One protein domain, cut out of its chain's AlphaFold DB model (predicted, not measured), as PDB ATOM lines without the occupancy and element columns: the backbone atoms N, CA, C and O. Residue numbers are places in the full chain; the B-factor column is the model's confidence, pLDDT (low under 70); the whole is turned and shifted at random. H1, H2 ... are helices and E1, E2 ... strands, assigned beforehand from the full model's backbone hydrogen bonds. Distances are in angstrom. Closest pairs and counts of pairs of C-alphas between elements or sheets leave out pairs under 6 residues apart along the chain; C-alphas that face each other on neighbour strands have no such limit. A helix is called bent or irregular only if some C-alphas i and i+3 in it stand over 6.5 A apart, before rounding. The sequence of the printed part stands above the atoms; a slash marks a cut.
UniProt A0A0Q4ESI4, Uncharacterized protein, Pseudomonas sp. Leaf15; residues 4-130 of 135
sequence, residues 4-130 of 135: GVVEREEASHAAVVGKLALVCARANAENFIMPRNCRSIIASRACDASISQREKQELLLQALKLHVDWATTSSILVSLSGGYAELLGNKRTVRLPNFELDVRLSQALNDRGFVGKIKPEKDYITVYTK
ATOM      1  N   GLY A   4      43.791  51.028  73.613       44.38
ATOM      2  CA  GLY A   4      42.557  51.756  73.285       44.38
ATOM      3  C   GLY A   4      41.783  51.275  72.049       44.38
ATOM      4  O   GLY A   4      40.731  51.834  71.752       44.38
ATOM      5  N   VAL A   5      42.285  50.287  71.297       48.12
ATOM      6  CA  VAL A   5      41.605  49.810  70.070       48.12
ATOM      7  C   VAL A   5      40.557  48.738  70.386       48.12
ATOM      8  O   VAL A   5      39.532  48.672  69.715       48.12
ATOM      9  N   VAL A   6      40.762  47.943  71.441       51.84
ATOM     10  CA  VAL A   6      39.852  46.835  71.786       51.84
ATOM     11  C   VAL A   6      38.516  47.342  72.332       51.84
ATOM     12  O   VAL A   6      37.472  46.879  71.889       51.84
ATOM     13  N   GLU A   7      38.522  48.362  73.193       48.94
ATOM     14  CA  GLU A   7      37.284  48.885  73.794       48.94
ATOM     15  C   GLU A   7      36.402  49.665  72.799       48.94
ATOM     16  O   GLU A   7      35.183  49.703  72.953       48.94
ATOM     17  N   ARG A   8      36.982  50.270  71.748       46.31
ATOM     18  CA  ARG A   8      36.215  50.994  70.712       46.31
ATOM     19  C   ARG A   8      35.626  50.087  69.633       46.31
ATOM     20  O   ARG A   8      34.537  50.377  69.148       46.31
ATOM     21  N   GLU A   9      36.307  49.003  69.267       48.66
ATOM     22  CA  GLU A   9      35.813  48.032  68.274       48.66
ATOM     23  C   GLU A   9      34.742  47.084  68.858       48.66
ATOM     24  O   GLU A   9      33.900  46.563  68.123       48.66
ATOM     25  N   GLU A  10      34.714  46.904  70.184       48.91
ATOM     26  CA  GLU A  10      33.709  46.096  70.893       48.91
ATOM     27  C   GLU A  10      32.275  46.615  70.732       48.91
ATOM     28  O   GLU A  10      31.335  45.819  70.667       48.91
ATOM     29  N   ALA A  11      32.099  47.934  70.612       47.81
ATOM     30  CA  ALA A  11      30.784  48.549  70.452       47.81
ATOM     31  C   ALA A  11      30.209  48.400  69.033       47.81
ATOM     32  O   ALA A  11      28.998  48.544  68.853       47.81
ATOM     33  N   SER A  12      31.034  48.109  68.020       48.34
ATOM     34  CA  SER A  12      30.605  48.239  66.621       48.34
ATOM     35  C   SER A  12      30.335  46.935  65.885       48.34
ATOM     36  O   SER A  12      29.568  46.976  64.929       48.34
ATOM     37  N   HIS A  13      30.834  45.770  66.310       55.44
ATOM     38  CA  HIS A  13      30.578  44.536  65.557       55.44
ATOM     39  C   HIS A  13      30.140  43.361  66.434       55.44
ATOM     40  O   HIS A  13      30.935  42.486  66.777       55.44
ATOM     41  N   ALA A  14      28.828  43.238  66.662       57.62
ATOM     42  CA  ALA A  14      28.206  42.003  67.159       57.62
ATOM     43  C   ALA A  14      28.698  40.744  66.404       57.62
ATOM     44  O   ALA A  14      28.861  39.682  67.000       57.62
ATOM     45  N   ALA A  15      29.026  40.890  65.113       59.94
ATOM     46  CA  ALA A  15      29.616  39.846  64.275       59.94
ATOM     47  C   ALA A  15      31.043  39.422  64.683       59.94
ATOM     48  O   ALA A  15      31.395  38.253  64.533       59.94
ATOM     49  N   VAL A  16      31.875  40.343  65.188       62.53
ATOM     50  CA  VAL A  16      33.227  40.038  65.695       62.53
ATOM     51  C   VAL A  16      33.118  39.301  67.018       62.53
ATOM     52  O   VAL A  16      33.788  38.289  67.225       62.53
ATOM     53  N   VAL A  17      32.211  39.745  67.885       61.53
ATOM     54  CA  VAL A  17      32.052  39.104  69.183       61.53
ATOM     55  C   VAL A  17      31.397  37.723  69.078       61.53
ATOM     56  O   VAL A  17      31.796  36.806  69.791       61.53
ATOM     57  N   GLY A  18      30.502  37.525  68.104       67.31
ATOM     58  CA  GLY A  18      29.977  36.202  67.751       67.31
ATOM     59  C   GLY A  18      31.045  35.218  67.253       67.31
ATOM     60  O   GLY A  18      30.832  34.012  67.289       67.31
ATOM     61  N   LYS A  19      32.223  35.699  66.828       83.38
ATOM     62  CA  LYS A  19      33.352  34.846  66.417       83.38
ATOM     63  C   LYS A  19      34.382  34.625  67.522       83.38
ATOM     64  O   LYS A  19      35.260  33.783  67.347       83.38
ATOM     65  N   LEU A  20      34.294  35.321  68.659       87.38
ATOM     66  CA  LEU A  20      35.316  35.263  69.710       87.38
ATOM     67  C   LEU A  20      35.533  33.839  70.238       87.38
ATOM     68  O   LEU A  20      36.676  33.421  70.425       87.38
ATOM     69  N   ALA A  21      34.454  33.074  70.420       87.31
ATOM     70  CA  ALA A  21      34.540  31.688  70.864       87.31
ATOM     71  C   ALA A  21      35.272  30.792  69.850       87.31
ATOM     72  O   ALA A  21      36.086  29.964  70.250       87.31
ATOM     73  N   LEU A  22      35.065  31.007  68.545       89.38
ATOM     74  CA  LEU A  22      35.787  30.291  67.486       89.38
ATOM     75  C   LEU A  22      37.282  30.622  67.494       89.38
ATOM     76  O   LEU A  22      38.112  29.723  67.354       89.38
ATOM     77  N   VAL A  23      37.642  31.896  67.688       90.62
ATOM     78  CA  VAL A  23      39.056  32.289  67.795       90.62
ATOM     79  C   VAL A  23      39.681  31.676  69.052       90.62
ATOM     80  O   VAL A  23      40.794  31.162  68.984       90.62
ATOM     81  N   CYS A  24      38.961  31.652  70.179       91.38
ATOM     82  CA  CYS A  24      39.422  30.990  71.402       91.38
ATOM     83  C   CYS A  24      39.585  29.479  71.216       91.38
ATOM     84  O   CYS A  24      40.600  28.937  71.644       91.38
ATOM     85  N   ALA A  25      38.654  28.817  70.524       90.81
ATOM     86  CA  ALA A  25      38.741  27.395  70.205       90.81
ATOM     87  C   ALA A  25      39.977  27.084  69.349       90.81
ATOM     88  O   ALA A  25      40.742  26.169  69.658       90.81
ATOM     89  N   ARG A  26      40.235  27.896  68.316       92.25
ATOM     90  CA  ARG A  26      41.438  27.763  67.487       92.25
ATOM     91  C   ARG A  26      42.713  28.017  68.291       92.25
ATOM     92  O   ARG A  26      43.628  27.204  68.244       92.25
ATOM     93  N   ALA A  27      42.746  29.086  69.082       91.44
ATOM     94  CA  ALA A  27      43.874  29.377  69.962       91.44
ATOM     95  C   ALA A  27      44.120  28.238  70.964       91.44
ATOM     96  O   ALA A  27      45.258  27.864  71.227       91.44
ATOM     97  N   ASN A  28      43.060  27.627  71.499       92.75
ATOM     98  CA  ASN A  28      43.168  26.465  72.369       92.75
ATOM     99  C   ASN A  28      43.723  25.241  71.646       92.75
ATOM    100  O   ASN A  28      44.541  24.541  72.243       92.75
ATOM    101  N   ALA A  29      43.308  24.973  70.409       90.88
ATOM    102  CA  ALA A  29      43.847  23.878  69.602       90.88
ATOM    103  C   ALA A  29      45.337  24.079  69.275       90.88
ATOM    104  O   ALA A  29      46.116  23.134  69.332       90.88
ATOM    105  N   GLU A  30      45.747  25.320  69.013       91.75
ATOM    106  CA  GLU A  30      47.131  25.684  68.679       91.75
ATOM    107  C   GLU A  30      48.013  25.941  69.922       91.75
ATOM    108  O   GLU A  30      49.164  26.347  69.794       91.75
ATOM    109  N   ASN A  31      47.495  25.720  71.140       88.44
ATOM    110  CA  ASN A  31      48.154  26.076  72.409       88.44
ATOM    111  C   ASN A  31      48.610  27.545  72.498       88.44
ATOM    112  O   ASN A  31      49.494  27.896  73.278       88.44
ATOM    113  N   PHE A  32      47.952  28.424  71.750       91.62
ATOM    114  CA  PHE A  32      48.160  29.858  71.786       91.62
ATOM    115  C   PHE A  32      47.418  30.480  72.978       91.62
ATOM    116  O   PHE A  32      46.296  30.086  73.322       91.62
ATOM    117  N   ILE A  33      48.052  31.460  73.618       91.44
ATOM    118  CA  ILE A  33      47.451  32.260  74.687       91.44
ATOM    119  C   ILE A  33      47.088  33.612  74.091       91.44
ATOM    120  O   ILE A  33      47.944  34.295  73.530       91.44
ATOM    121  N   MET A  34      45.822  33.994  74.230       89.44
ATOM    122  CA  MET A  34      45.360  35.291  73.751       89.44
ATOM    123  C   MET A  34      46.120  36.459  74.406       89.44
ATOM    124  O   MET A  34      46.619  36.343  75.528       89.44
ATOM    125  N   PRO A  35      46.187  37.623  73.743       88.69
ATOM    126  CA  PRO A  35      46.668  38.851  74.362       88.69
ATOM    127  C   PRO A  35      45.893  39.222  75.644       88.69
ATOM    128  O   PRO A  35      44.681  39.027  75.741       88.69
ATOM    129  N   ARG A  36      46.582  39.784  76.650       87.31
ATOM    130  CA  ARG A  36      45.992  40.093  77.976       87.31
ATOM    131  C   ARG A  36      44.833  41.093  77.933       87.31
ATOM    132  O   ARG A  36      43.947  41.022  78.778       87.31
ATOM    133  N   ASN A  37      44.825  41.998  76.961       84.81
ATOM    134  CA  ASN A  37      43.724  42.932  76.715       84.81
ATOM    135  C   ASN A  37      42.419  42.220  76.319       84.81
ATOM    136  O   ASN A  37      41.351  42.775  76.529       84.81
ATOM    137  N   CYS A  38      42.469  40.973  75.839       85.12
ATOM    138  CA  CYS A  38      41.270  40.176  75.564       85.12
ATOM    139  C   CYS A  38      40.629  39.580  76.833       85.12
ATOM    140  O   CYS A  38      39.593  38.924  76.755       85.12
ATOM    141  N   ARG A  39      41.230  39.756  78.016       87.50
ATOM    142  CA  ARG A  39      40.765  39.107  79.250       87.50
ATOM    143  C   ARG A  39      39.343  39.517  79.640       87.50
ATOM    144  O   ARG A  39      38.548  38.646  79.981       87.50
ATOM    145  N   SER A  40      39.035  40.813  79.606       85.56
ATOM    146  CA  SER A  40      37.718  41.350  79.986       85.56
ATOM    147  C   SER A  40      36.619  40.850  79.049       85.56
ATOM    148  O   SER A  40      35.613  40.323  79.520       85.56
ATOM    149  N   ILE A  41      36.840  40.938  77.735       86.50
ATOM    150  CA  ILE A  41      35.858  40.516  76.732       86.50
ATOM    151  C   ILE A  41      35.610  39.008  76.763       86.50
ATOM    152  O   ILE A  41      34.461  38.576  76.690       86.50
ATOM    153  N   ILE A  42      36.658  38.197  76.949       90.38
ATOM    154  CA  ILE A  42      36.525  36.740  77.077       90.38
ATOM    155  C   ILE A  42      35.711  36.390  78.326       90.38
ATOM    156  O   ILE A  42      34.783  35.587  78.241       90.38
ATOM    157  N   ALA A  43      36.015  37.010  79.471       87.75
ATOM    158  CA  ALA A  43      35.287  36.774  80.716       87.75
ATOM    159  C   ALA A  43      33.815  37.208  80.632       87.75
ATOM    160  O   ALA A  43      32.924  36.463  81.043       87.75
ATOM    161  N   SER A  44      33.559  38.389  80.062       86.75
ATOM    162  CA  SER A  44      32.209  38.915  79.853       86.75
ATOM    163  C   SER A  44      31.391  37.985  78.957       86.75
ATOM    164  O   SER A  44      30.281  37.593  79.318       86.75
ATOM    165  N   ARG A  45      31.962  37.547  77.829       87.44
ATOM    166  CA  ARG A  45      31.263  36.664  76.893       87.44
ATOM    167  C   ARG A  45      31.081  35.249  77.388       87.44
ATOM    168  O   ARG A  45      30.061  34.653  77.076       87.44
ATOM    169  N   ALA A  46      31.983  34.725  78.208       87.56
ATOM    170  CA  ALA A  46      31.792  33.413  78.816       87.56
ATOM    171  C   ALA A  46      30.551  33.354  79.735       87.56
ATOM    172  O   ALA A  46      29.984  32.279  79.921       87.56
ATOM    173  N   CYS A  47      30.104  34.498  80.268       84.75
ATOM    174  CA  CYS A  47      28.875  34.610  81.060       84.75
ATOM    175  C   CYS A  47      27.605  34.817  80.209       84.75
ATOM    176  O   CYS A  47      26.502  34.800  80.756       84.75
ATOM    177  N   ASP A  48      27.731  35.027  78.896       84.94
ATOM    178  CA  ASP A  48      26.606  35.319  78.006       84.94
ATOM    179  C   ASP A  48      25.685  34.091  77.877       84.94
ATOM    180  O   ASP A  48      26.122  32.966  77.627       84.94
ATOM    181  N   ALA A  49      24.382  34.282  78.087       80.75
ATOM    182  CA  ALA A  49      23.402  33.200  78.006       80.75
ATOM    183  C   ALA A  49      23.131  32.746  76.562       80.75
ATOM    184  O   ALA A  49      22.628  31.641  76.365       80.75
ATOM    185  N   SER A  50      23.462  33.576  75.568       82.88
ATOM    186  CA  SER A  50      23.180  33.319  74.151       82.88
ATOM    187  C   SER A  50      24.163  32.361  73.474       82.88
ATOM    188  O   SER A  50      23.866  31.863  72.389       82.88
ATOM    189  N   ILE A  51      25.309  32.076  74.102       86.69
ATOM    190  CA  ILE A  51      26.341  31.200  73.538       86.69
ATOM    191  C   ILE A  51      26.218  29.760  74.042       86.69
ATOM    192  O   ILE A  51      25.785  29.491  75.169       86.69
ATOM    193  N   SER A  52      26.622  28.813  73.200       89.25
ATOM    194  CA  SER A  52      26.541  27.386  73.499       89.25
ATOM    195  C   SER A  52      27.491  26.975  74.627       89.25
ATOM    196  O   SER A  52      28.503  27.619  74.908       89.25
ATOM    197  N   GLN A  53      27.202  25.836  75.260       89.75
ATOM    198  CA  GLN A  53      28.058  25.285  76.311       89.75
ATOM    199  C   GLN A  53      29.507  25.085  75.851       89.75
ATOM    200  O   GLN A  53      30.432  25.418  76.589       89.75
ATOM    201  N   ARG A  54      29.711  24.573  74.632       90.69
ATOM    202  CA  ARG A  54      31.054  24.353  74.086       90.69
ATOM    203  C   ARG A  54      31.816  25.669  73.936       90.69
ATOM    204  O   ARG A  54      32.982  25.747  74.300       90.69
ATOM    205  N   GLU A  55      31.156  26.717  73.454       91.50
ATOM    206  CA  GLU A  55      31.761  28.046  73.320       91.50
ATOM    207  C   GLU A  55      32.154  28.632  74.679       91.50
ATOM    208  O   GLU A  55      33.264  29.144  74.829       91.50
ATOM    209  N   LYS A  56      31.295  28.483  75.697       92.06
ATOM    210  CA  LYS A  56      31.610  28.882  77.079       92.06
ATOM    211  C   LYS A  56      32.837  28.160  77.620       92.06
ATOM    212  O   LYS A  56      33.677  28.783  78.263       92.06
ATOM    213  N   GLN A  57      32.957  26.862  77.350       93.19
ATOM    214  CA  GLN A  57      34.102  26.056  77.771       93.19
ATOM    215  C   GLN A  57      35.412  26.530  77.119       93.19
ATOM    216  O   GLN A  57      36.418  26.686  77.808       93.19
ATOM    217  N   GLU A  58      35.401  26.828  75.817       94.56
ATOM    218  CA  GLU A  58      36.580  27.336  75.098       94.56
ATOM    219  C   GLU A  58      37.012  28.725  75.596       94.56
ATOM    220  O   GLU A  58      38.206  28.984  75.792       94.56
ATOM    221  N   LEU A  59      36.039  29.607  75.856       93.69
ATOM    222  CA  LEU A  59      36.278  30.923  76.450       93.69
ATOM    223  C   LEU A  59      36.838  30.801  77.871       93.69
ATOM    224  O   LEU A  59      37.828  31.456  78.192       93.69
ATOM    225  N   LEU A  60      36.263  29.929  78.705       94.38
ATOM    226  CA  LEU A  60      36.752  29.679  80.060       94.38
ATOM    227  C   LEU A  60      38.192  29.157  80.049       94.38
ATOM    228  O   LEU A  60      39.017  29.612  80.839       94.38
ATOM    229  N   LEU A  61      38.529  28.248  79.135       94.75
ATOM    230  CA  LEU A  61      39.884  27.714  79.025       94.75
ATOM    231  C   LEU A  61      40.908  28.817  78.695       94.75
ATOM    232  O   LEU A  61      41.980  28.863  79.303       94.75
ATOM    233  N   GLN A  62      40.569  29.750  77.798       93.81
ATOM    234  CA  GLN A  62      41.406  30.930  77.540       93.81
ATOM    235  C   GLN A  62      41.435  31.896  78.731       93.81
ATOM    236  O   GLN A  62      42.505  32.377  79.097       93.81
ATOM    237  N   ALA A  63      40.303  32.139  79.395       93.06
ATOM    238  CA  ALA A  63      40.243  32.963  80.604       93.06
ATOM    239  C   ALA A  63      41.172  32.427  81.711       93.06
ATOM    240  O   ALA A  63      41.894  33.191  82.360       93.06
ATOM    241  N   LEU A  64      41.220  31.104  81.891       93.00
ATOM    242  CA  LEU A  64      42.108  30.457  82.856       93.00
ATOM    243  C   LEU A  64      43.585  30.660  82.501       93.00
ATOM    244  O   LEU A  64      44.356  31.013  83.396       93.00
ATOM    245  N   LYS A  65      43.960  30.530  81.219       92.38
ATOM    246  CA  LYS A  65      45.312  30.846  80.711       92.38
ATOM    247  C   LYS A  65      45.679  32.325  80.885       92.38
ATOM    248  O   LYS A  65      46.835  32.655  81.119       92.38
ATOM    249  N   LEU A  66      44.692  33.218  80.827       91.81
ATOM    250  CA  LEU A  66      44.837  34.662  81.053       91.81
ATOM    251  C   LEU A  66      44.862  35.069  82.534       91.81
ATOM    252  O   LEU A  66      44.775  36.256  82.859       91.81
ATOM    253  N   HIS A  67      44.992  34.105  83.441       89.94
ATOM    254  CA  HIS A  67      45.062  34.338  84.879       89.94
ATOM    255  C   HIS A  67      43.826  35.044  85.479       89.94
ATOM    256  O   HIS A  67      43.943  35.771  86.464       89.94
ATOM    257  N   VAL A  68      42.627  34.808  84.927       89.81
ATOM    258  CA  VAL A  68      41.359  35.303  85.503       89.81
ATOM    259  C   VAL A  68      41.143  34.748  86.913       89.81
ATOM    260  O   VAL A  68      41.489  33.601  87.187       89.81
ATOM    261  N   ASP A  69      40.641  35.569  87.826       90.19
ATOM    262  CA  ASP A  69      40.481  35.249  89.243       90.19
ATOM    263  C   ASP A  69      39.361  34.225  89.507       90.19
ATOM    264  O   ASP A  69      38.579  33.869  88.620       90.19
ATOM    265  N   TRP A  70      39.289  33.723  90.743       89.56
ATOM    266  CA  TRP A  70      38.286  32.721  91.103       89.56
ATOM    267  C   TRP A  70      36.863  33.276  91.058       89.56
ATOM    268  O   TRP A  70      35.969  32.542  90.657       89.56
ATOM    269  N   ALA A  71      36.637  34.551  91.402       88.75
ATOM    270  CA  ALA A  71      35.290  35.119  91.383       88.75
ATOM    271  C   ALA A  71      34.714  35.093  89.959       88.75
ATOM    272  O   ALA A  71      33.643  34.528  89.734       88.75
ATOM    273  N   THR A  72      35.476  35.567  88.975       88.88
ATOM    274  CA  THR A  72      35.071  35.508  87.563       88.88
ATOM    275  C   THR A  72      35.025  34.073  87.027       88.88
ATOM    276  O   THR A  72      34.137  33.713  86.264       88.88
ATOM    277  N   THR A  73      35.956  33.208  87.435       90.94
ATOM    278  CA  THR A  73      35.920  31.785  87.048       90.94
ATOM    279  C   THR A  73      34.644  31.117  87.566       90.94
ATOM    280  O   THR A  73      33.976  30.392  86.833       90.94
ATOM    281  N   SER A  74      34.272  31.393  88.816       89.50
ATOM    282  CA  SER A  74      33.104  30.814  89.470       89.50
ATOM    283  C   SER A  74      31.797  31.219  88.799       89.50
ATOM    284  O   SER A  74      30.956  30.352  88.575       89.50
ATOM    285  N   SER A  75      31.641  32.484  88.398       89.25
ATOM    286  CA  SER A  75      30.434  32.938  87.699       89.25
ATOM    287  C   SER A  75      30.254  32.223  86.358       89.25
ATOM    288  O   SER A  75      29.145  31.794  86.033       89.25
ATOM    289  N   ILE A  76      31.346  32.001  85.621       89.62
ATOM    290  CA  ILE A  76      31.317  31.247  84.365       89.62
ATOM    291  C   ILE A  76      30.972  29.774  84.630       89.62
ATOM    292  O   ILE A  76      30.120  29.218  83.938       89.62
ATOM    293  N   LEU A  77      31.571  29.150  85.651       89.81
ATOM    294  CA  LEU A  77      31.311  27.751  86.026       89.81
ATOM    295  C   LEU A  77      29.845  27.492  86.410       89.81
ATOM    296  O   LEU A  77      29.322  26.436  86.063       89.81
ATOM    297  N   VAL A  78      29.168  28.439  87.077       88.50
ATOM    298  CA  VAL A  78      27.719  28.338  87.369       88.50
ATOM    299  C   VAL A  78      26.905  28.218  86.083       88.50
ATOM    300  O   VAL A  78      25.901  27.513  86.044       88.50
ATOM    301  N   SER A  79      27.341  28.898  85.023       86.75
ATOM    302  CA  SER A  79      26.639  28.914  83.739       86.75
ATOM    303  C   SER A  79      26.895  27.672  82.873       86.75
ATOM    304  O   SER A  79      26.262  27.521  81.824       86.75
ATOM    305  N   LEU A  80      27.820  26.796  83.287       87.44
ATOM    306  CA  LEU A  80      28.149  25.551  82.597       87.44
ATOM    307  C   LEU A  80      27.294  24.387  83.109       87.44
ATOM    308  O   LEU A  80      27.110  24.192  84.311       87.44
ATOM    309  N   SER A  81      26.818  23.560  82.178       84.00
ATOM    310  CA  SER A  81      26.137  22.303  82.503       84.00
ATOM    311  C   SER A  81      27.150  21.183  82.789       84.00
ATOM    312  O   SER A  81      28.335  21.334  82.512       84.00
ATOM    313  N   GLY A  82      26.707  20.042  83.327       80.94
ATOM    314  CA  GLY A  82      27.596  18.899  83.598       80.94
ATOM    315  C   GLY A  82      28.237  18.911  84.989       80.94
ATOM    316  O   GLY A  82      29.264  18.279  85.197       80.94
ATOM    317  N   GLY A  83      27.645  19.622  85.953       83.75
ATOM    318  CA  GLY A  83      28.066  19.566  87.358       83.75
ATOM    319  C   GLY A  83      29.162  20.560  87.753       83.75
ATOM    320  O   GLY A  83      29.570  20.570  88.910       83.75
ATOM    321  N   TYR A  84      29.600  21.447  86.853       86.00
ATOM    322  CA  TYR A  84      30.596  22.485  87.163       86.00
ATOM    323  C   TYR A  84      30.172  23.419  88.302       86.00
ATOM    324  O   TYR A  84      31.006  23.779  89.132       86.00
ATOM    325  N   ALA A  85      28.881  23.743  88.411       86.56
ATOM    326  CA  ALA A  85      28.351  24.517  89.533       86.56
ATOM    327  C   ALA A  85      28.589  23.834  90.896       86.56
ATOM    328  O   ALA A  85      28.730  24.510  91.914       86.56
ATOM    329  N   GLU A  86      28.698  22.501  90.943       86.94
ATOM    330  CA  GLU A  86      28.958  21.777  92.190       86.94
ATOM    331  C   GLU A  86      30.385  21.976  92.713       86.94
ATOM    332  O   GLU A  86      30.623  21.759  93.904       86.94
ATOM    333  N   LEU A  87      31.324  22.422  91.865       85.00
ATOM    334  CA  LEU A  87      32.693  22.763  92.280       85.00
ATOM    335  C   LEU A  87      32.725  23.941  93.259       85.00
ATOM    336  O   LEU A  87      33.691  24.093  94.001       85.00
ATOM    337  N   LEU A  88      31.668  24.755  93.262       84.50
ATOM    338  CA  LEU A  88      31.479  25.895  94.159       84.50
ATOM    339  C   LEU A  88      30.875  25.485  95.505       84.50
ATOM    340  O   LEU A  88      30.858  26.273  96.446       84.50
ATOM    341  N   GLY A  89      30.349  24.262  95.594       78.88
ATOM    342  CA  GLY A  89      29.733  23.740  96.801       78.88
ATOM    343  C   GLY A  89      30.741  23.156  97.792       78.88
ATOM    344  O   GLY A  89      31.935  23.025  97.540       78.88
ATOM    345  N   ASN A  90      30.220  22.692  98.929       75.62
ATOM    346  CA  ASN A  90      31.015  22.059  99.989       75.62
ATOM    347  C   ASN A  90      31.300  20.561  99.756       75.62
ATOM    348  O   ASN A  90      31.843  19.880 100.635       75.62
ATOM    349  N   LYS A  91      30.922  20.015  98.591       81.62
ATOM    350  CA  LYS A  91      31.172  18.606  98.257       81.62
ATOM    351  C   LYS A  91      32.672  18.381  98.133       81.62
ATOM    352  O   LYS A  91      33.349  19.149  97.472       81.62
ATOM    353  N   ARG A  92      33.196  17.303  98.726       84.50
ATOM    354  CA  ARG A  92      34.632  16.952  98.665       84.50
ATOM    355  C   ARG A  92      35.095  16.585  97.250       84.50
ATOM    356  O   ARG A  92      36.266  16.756  96.920       84.50
ATOM    357  N   THR A  93      34.187  16.040  96.449       88.38
ATOM    358  CA  THR A  93      34.433  15.571  95.086       88.38
ATOM    359  C   THR A  93      33.222  15.864  94.218       88.38
ATOM    360  O   THR A  93      32.091  15.730  94.685       88.38
ATOM    361  N   VAL A  94      33.474  16.194  92.961       89.75
ATOM    362  CA  VAL A  94      32.474  16.434  91.920       89.75
ATOM    363  C   VAL A  94      32.786  15.521  90.744       89.75
ATOM    364  O   VAL A  94      33.954  15.261  90.450       89.75
ATOM    365  N   ARG A  95      31.740  15.012  90.094       91.38
ATOM    366  CA  ARG A  95      31.859  14.233  88.862       91.38
ATOM    367  C   ARG A  95      31.556  15.144  87.683       91.38
ATOM    368  O   ARG A  95      30.475  15.721  87.636       91.38
ATOM    369  N   LEU A  96      32.505  15.254  86.766       90.88
ATOM    370  CA  LEU A  96      32.353  15.971  85.503       90.88
ATOM    371  C   LEU A  96      32.339  14.976  84.335       90.88
ATOM    372  O   LEU A  96      32.840  13.856  84.493       90.88
ATOM    373  N   PRO A  97      31.794  15.347  83.166       89.00
ATOM    374  CA  PRO A  97      31.875  14.523  81.967       89.00
ATOM    375  C   PRO A  97      33.331  14.226  81.587       89.00
ATOM    376  O   PRO A  97      34.217  15.043  81.823       89.00
ATOM    377  N   ASN A  98      33.581  13.062  80.987       89.25
ATOM    378  CA  ASN A  98      34.910  12.671  80.507       89.25
ATOM    379  C   ASN A  98      35.090  12.949  79.008       89.25
ATOM    380  O   ASN A  98      35.479  12.064  78.247       89.25
ATOM    381  N   PHE A  99      34.773  14.168  78.564       89.81
ATOM    382  CA  PHE A  99      35.134  14.612  77.218       89.81
ATOM    383  C   PHE A  99      36.470  15.354  77.242       89.81
ATOM    384  O   PHE A  99      36.878  15.910  78.260       89.81
ATOM    385  N   GLU A 100      37.148  15.397  76.095       90.19
ATOM    386  CA  GLU A 100      38.471  16.020  75.961       90.19
ATOM    387  C   GLU A 100      38.508  17.454  76.518       90.19
ATOM    388  O   GLU A 100      39.426  17.822  77.251       90.19
ATOM    389  N   LEU A 101      37.481  18.258  76.228       89.75
ATOM    390  CA  LEU A 101      37.408  19.647  76.679       89.75
ATOM    391  C   LEU A 101      37.207  19.757  78.200       89.75
ATOM    392  O   LEU A 101      37.806  20.628  78.829       89.75
ATOM    393  N   ASP A 102      36.442  18.846  78.807       91.25
ATOM    394  CA  ASP A 102      36.237  18.791  80.258       91.25
ATOM    395  C   ASP A 102      37.511  18.364  81.003       91.25
ATOM    396  O   ASP A 102      37.828  18.910  82.066       91.25
ATOM    397  N   VAL A 103      38.293  17.442  80.425       91.12
ATOM    398  CA  VAL A 103      39.620  17.067  80.942       91.12
ATOM    399  C   VAL A 103      40.546  18.278  80.942       91.12
ATOM    400  O   VAL A 103      41.143  18.596  81.975       91.12
ATOM    401  N   ARG A 104      40.630  18.988  79.811       92.56
ATOM    402  CA  ARG A 104      41.480  20.178  79.657       92.56
ATOM    403  C   ARG A 104      41.071  21.303  80.602       92.56
ATOM    404  O   ARG A 104      41.932  21.937  81.206       92.56
ATOM    405  N   LEU A 105      39.770  21.535  80.765       93.00
ATOM    406  CA  LEU A 105      39.247  22.512  81.719       93.00
ATOM    407  C   LEU A 105      39.580  22.141  83.158       93.00
ATOM    408  O   LEU A 105      40.051  22.988  83.914       93.00
ATOM    409  N   SER A 106      39.380  20.878  83.531       92.56
ATOM    410  CA  SER A 106      39.710  20.395  84.872       92.56
ATOM    411  C   SER A 106      41.191  20.613  85.173       92.56
ATOM    412  O   SER A 106      41.524  21.158  86.224       92.56
ATOM    413  N   GLN A 107      42.076  20.256  84.236       92.75
ATOM    414  CA  GLN A 107      43.521  20.480  84.348       92.75
ATOM    415  C   GLN A 107      43.850  21.966  84.506       92.75
ATOM    416  O   GLN A 107      44.509  22.334  85.474       92.75
ATOM    417  N   ALA A 108      43.294  22.834  83.657       92.69
ATOM    418  CA  ALA A 108      43.507  24.276  83.759       92.69
ATOM    419  C   ALA A 108      43.029  24.852  85.107       92.69
ATOM    420  O   ALA A 108      43.687  25.713  85.688       92.69
ATOM    421  N   LEU A 109      41.911  24.363  85.655       91.81
ATOM    422  CA  LEU A 109      41.449  24.737  86.996       91.81
ATOM    423  C   LEU A 109      42.417  24.263  88.094       91.81
ATOM    424  O   LEU A 109      42.575  24.944  89.113       91.81
ATOM    425  N   ASN A 110      43.051  23.101  87.919       92.12
ATOM    426  CA  ASN A 110      44.029  22.570  88.869       92.12
ATOM    427  C   ASN A 110      45.348  23.346  88.820       92.12
ATOM    428  O   ASN A 110      45.862  23.693  89.884       92.12
ATOM    429  N   ASP A 111      45.822  23.706  87.628       90.94
ATOM    430  CA  ASP A 111      47.019  24.533  87.420       90.94
ATOM    431  C   ASP A 111      46.862  25.916  88.058       90.94
ATOM    432  O   ASP A 111      47.785  26.462  88.662       90.94
ATOM    433  N   ARG A 112      45.646  26.470  87.998       89.88
ATOM    434  CA  ARG A 112      45.283  27.717  88.689       89.88
ATOM    435  C   ARG A 112      45.103  27.550  90.195       89.88
ATOM    436  O   ARG A 112      44.890  28.531  90.903       89.88
ATOM    437  N   GLY A 113      45.190  26.323  90.691       87.50
ATOM    438  CA  GLY A 113      45.058  25.996  92.098       87.50
ATOM    439  C   GLY A 113      43.632  26.102  92.626       87.50
ATOM    440  O   GLY A 113      43.477  26.039  93.844       87.50
ATOM    441  N   PHE A 114      42.620  26.219  91.764       87.75
ATOM    442  CA  PHE A 114      41.215  26.348  92.156       87.75
ATOM    443  C   PHE A 114      40.590  25.012  92.558       87.75
ATOM    444  O   PHE A 114      39.805  24.944  93.501       87.75
ATOM    445  N   VAL A 115      40.994  23.929  91.894       89.88
ATOM    446  CA  VAL A 115      40.590  22.568  92.261       89.88
ATOM    447  C   VAL A 115      41.778  21.759  92.770       89.88
ATOM    448  O   VAL A 115      42.949  22.093  92.574       89.88
ATOM    449  N   GLY A 116      41.465  20.701  93.504       87.44
ATOM    450  CA  GLY A 116      42.414  19.720  93.999       87.44
ATOM    451  C   GLY A 116      42.735  18.672  92.941       87.44
ATOM    452  O   GLY A 116      42.692  18.928  91.743       87.44
ATOM    453  N   LYS A 117      43.065  17.467  93.408       89.19
ATOM    454  CA  LYS A 117      43.418  16.337  92.548       89.19
ATOM    455  C   LYS A 117      42.326  16.063  91.504       89.19
ATOM    456  O   LYS A 117      41.140  16.175  91.800       89.19
ATOM    457  N   ILE A 118      42.741  15.630  90.321       90.75
ATOM    458  CA  ILE A 118      41.859  15.140  89.261       90.75
ATOM    459  C   ILE A 118      42.120  13.646  89.097       90.75
ATOM    460  O   ILE A 118      43.273  13.206  89.102       90.75
ATOM    461  N   LYS A 119      41.055  12.855  88.993       90.25
ATOM    462  CA  LYS A 119      41.113  11.427  88.683       90.25
ATOM    463  C   LYS A 119      40.210  11.149  87.480       90.25
ATOM    464  O   LYS A 119      38.994  11.133  87.661       90.25
ATOM    465  N   PRO A 120      40.771  10.964  86.276       85.31
ATOM    466  CA  PRO A 120      39.988  10.486  85.147       85.31
ATOM    467  C   PRO A 120      39.564   9.034  85.406       85.31
ATOM    468  O   PRO A 120      40.390   8.198  85.774       85.31
ATOM    469  N   GLU A 121      38.275   8.749  85.252       87.25
ATOM    470  CA  GLU A 121      37.704   7.399  85.254       87.25
ATOM    471  C   GLU A 121      37.182   7.074  83.846       87.25
ATOM    472  O   GLU A 121      37.356   7.864  82.921       87.25
ATOM    473  N   LYS A 122      36.580   5.896  83.643       83.12
ATOM    474  CA  LYS A 122      36.129   5.476  82.306       83.12
ATOM    475  C   LYS A 122      35.044   6.410  81.747       83.12
ATOM    476  O   LYS A 122      35.187   6.905  80.634       83.12
ATOM    477  N   ASP A 123      34.026   6.705  82.554       86.12
ATOM    478  CA  ASP A 123      32.816   7.409  82.098       86.12
ATOM    479  C   ASP A 123      32.710   8.858  82.611       86.12
ATOM    480  O   ASP A 123      31.900   9.642  82.119       86.12
ATOM    481  N   TYR A 124      33.521   9.239  83.602       88.94
ATOM    482  CA  TYR A 124      33.508  10.570  84.214       88.94
ATOM    483  C   TYR A 124      34.882  10.948  84.776       88.94
ATOM    484  O   TYR A 124      35.770  10.113  84.933       88.94
ATOM    485  N   ILE A 125      35.053  12.223  85.113       91.69
ATOM    486  CA  ILE A 125      36.235  12.751  85.790       91.69
ATOM    487  C   ILE A 125      35.849  13.082  87.225       91.69
ATOM    488  O   ILE A 125      34.949  13.887  87.468       91.69
ATOM    489  N   THR A 126      36.548  12.495  88.190       91.56
ATOM    490  CA  THR A 126      36.422  12.888  89.595       91.56
ATOM    491  C   THR A 126      37.356  14.061  89.873       91.56
ATOM    492  O   THR A 126      38.582  13.910  89.887       91.56
ATOM    493  N   VAL A 127      36.784  15.230  90.150       91.19
ATOM    494  CA  VAL A 127      37.511  16.441  90.542       91.19
ATOM    495  C   VAL A 127      37.335  16.674  92.036       91.19
ATOM    496  O   VAL A 127      36.218  16.731  92.547       91.19
ATOM    497  N   TYR A 128      38.440  16.795  92.766       88.44
ATOM    498  CA  TYR A 128      38.405  17.117  94.189       88.44
ATOM    499  C   TYR A 128      38.296  18.629  94.355       88.44
ATOM    500  O   TYR A 128      39.103  19.370  93.798       88.44
ATOM    501  N   THR A 129      37.337  19.107  95.139       84.31
ATOM    502  CA  THR A 129      37.247  20.539  95.445       84.31
ATOM    503  C   THR A 129      38.306  20.906  96.481       84.31
ATOM    504  O   THR A 129      38.653  20.112  97.366       84.31
ATOM    505  N   LYS A 130      38.848  22.120  96.389       74.69
ATOM    506  CA  LYS A 130      39.602  22.697  97.500       74.69
ATOM    507  C   LYS A 130      38.607  23.424  98.389       74.69
ATOM    508  O   LYS A 130      37.955  24.364  97.953       74.69
TER     509      LYS A 130
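This is residues 4 to 130 of the 135 residues of an uncharacterized protein of Pseudomonas sp. Leaf15 (UniProt A0A0Q4ESI4). H5 is the core of an elongated body: H3, H4, H6 and H8 pack round it, and H8 sits between H5 and a small twisted sheet of three strands that makes one end. At the other end H1 and H2 form a loose arm in which residues 11 to 16 stick out, while the short H7 lies between H6 and the sheet. The printed part has 127 residues, with eight named helices and three named strands in the order H1 H2 H3 H4 H5 H6 H7 E1 H8 E2 E3; the sheet's order is E1 E3 E2, antiparallel throughout, and the class is mostly helix. The whole is compact, with a radius of gyration of the C-alphas of 14.6 A, and its C-alphas span 44 by 25 by 24 A.

Start at H1, residues 4 to 9, which is close to but not clearly touching H4, residues 36 to 46; their closest C-alphas, Val 6 and Asn 37, are 7.4 A apart. H2, residues 14 to 17, and H3, residues 20 to 29, meet only through their link. Go on to the hub H5, residues 53 to 65: H3 touches it at a steep tilt of 65 degrees, with the C-alphas of Ala 21 and Glu 55 closest at 5.2 A. H4 and H5 form a helical hairpin, at a shallow tilt of 29 degrees, and touch most closely at the C-alphas of Ala 46 and Lys 56, 4.9 A apart. H5 and H6, residues 70 to 78, form another at 12 degrees, with the C-alphas of Leu 60 and Ile 76 closest at 7.1 A. H6 touches H7, residues 84 to 88, where the C-alphas of Val 78 and Ala 85 are closest at 4.4 A. H8, residues 100 to 111, touches H5 at a shallow tilt of 29 degrees, the same way, with the C-alphas of Leu 61 and Leu 105 closest at 5.9 A. Now look at the sheet of E1, residues 93 to 97, E2, residues 115 to 120, and E3, residues 124 to 129. E1 and E3 are antiparallel neighbours, with N 94 and O 127 2.8 A apart, within hydrogen-bond range; E2 and E3 are a hairpin, with N 116 and O 128 at 2.7 A. H8 is on the sheet at a height of 9.0 A, two layers with a helix on one face; it runs along the strands, at 17 degrees to E3 on the local plane. E1, H8 and E2 make a split strand-helix-strand unit, two strands running the same way with E3 between them, and its crossover is right-handed. H7 is on the sheet too, at a height of 8.0 A. Every O i to N i+4 pair is within hydrogen-bond range in H3, H5, H6 and H8, against 1 of 2 in H1, 5 of 7 in H4 and 0 of 1 in H7, where 2 of 2 O i to N i+3 pairs are; H2 is too short for an i+4 pair.

Find C-alpha 4 at (42.557, 51.756, 73.285), where H1 begins. H3 is 14.2 A long from first to last C-alpha, and H4 15.7 A; H4 is irregular, with C-alphas 37 and 40 7.0 A apart. From C-alpha 53 at (28.058, 25.285, 76.311) H5 runs 18.7 A. H6 is 12.0 A long, H8 16.6 A, E1 13.4 A, E2 14.0 A and E3 15.5 A, ending at C-alpha 129, (37.247, 20.539, 95.445).

Look for the two C-alphas farthest apart at Gly 4 and Lys 122, 47.6 A. The printed part has no cut, and no link is long. The mean pLDDT of the printed part is 84.5; residues 4 to 18 are under 70.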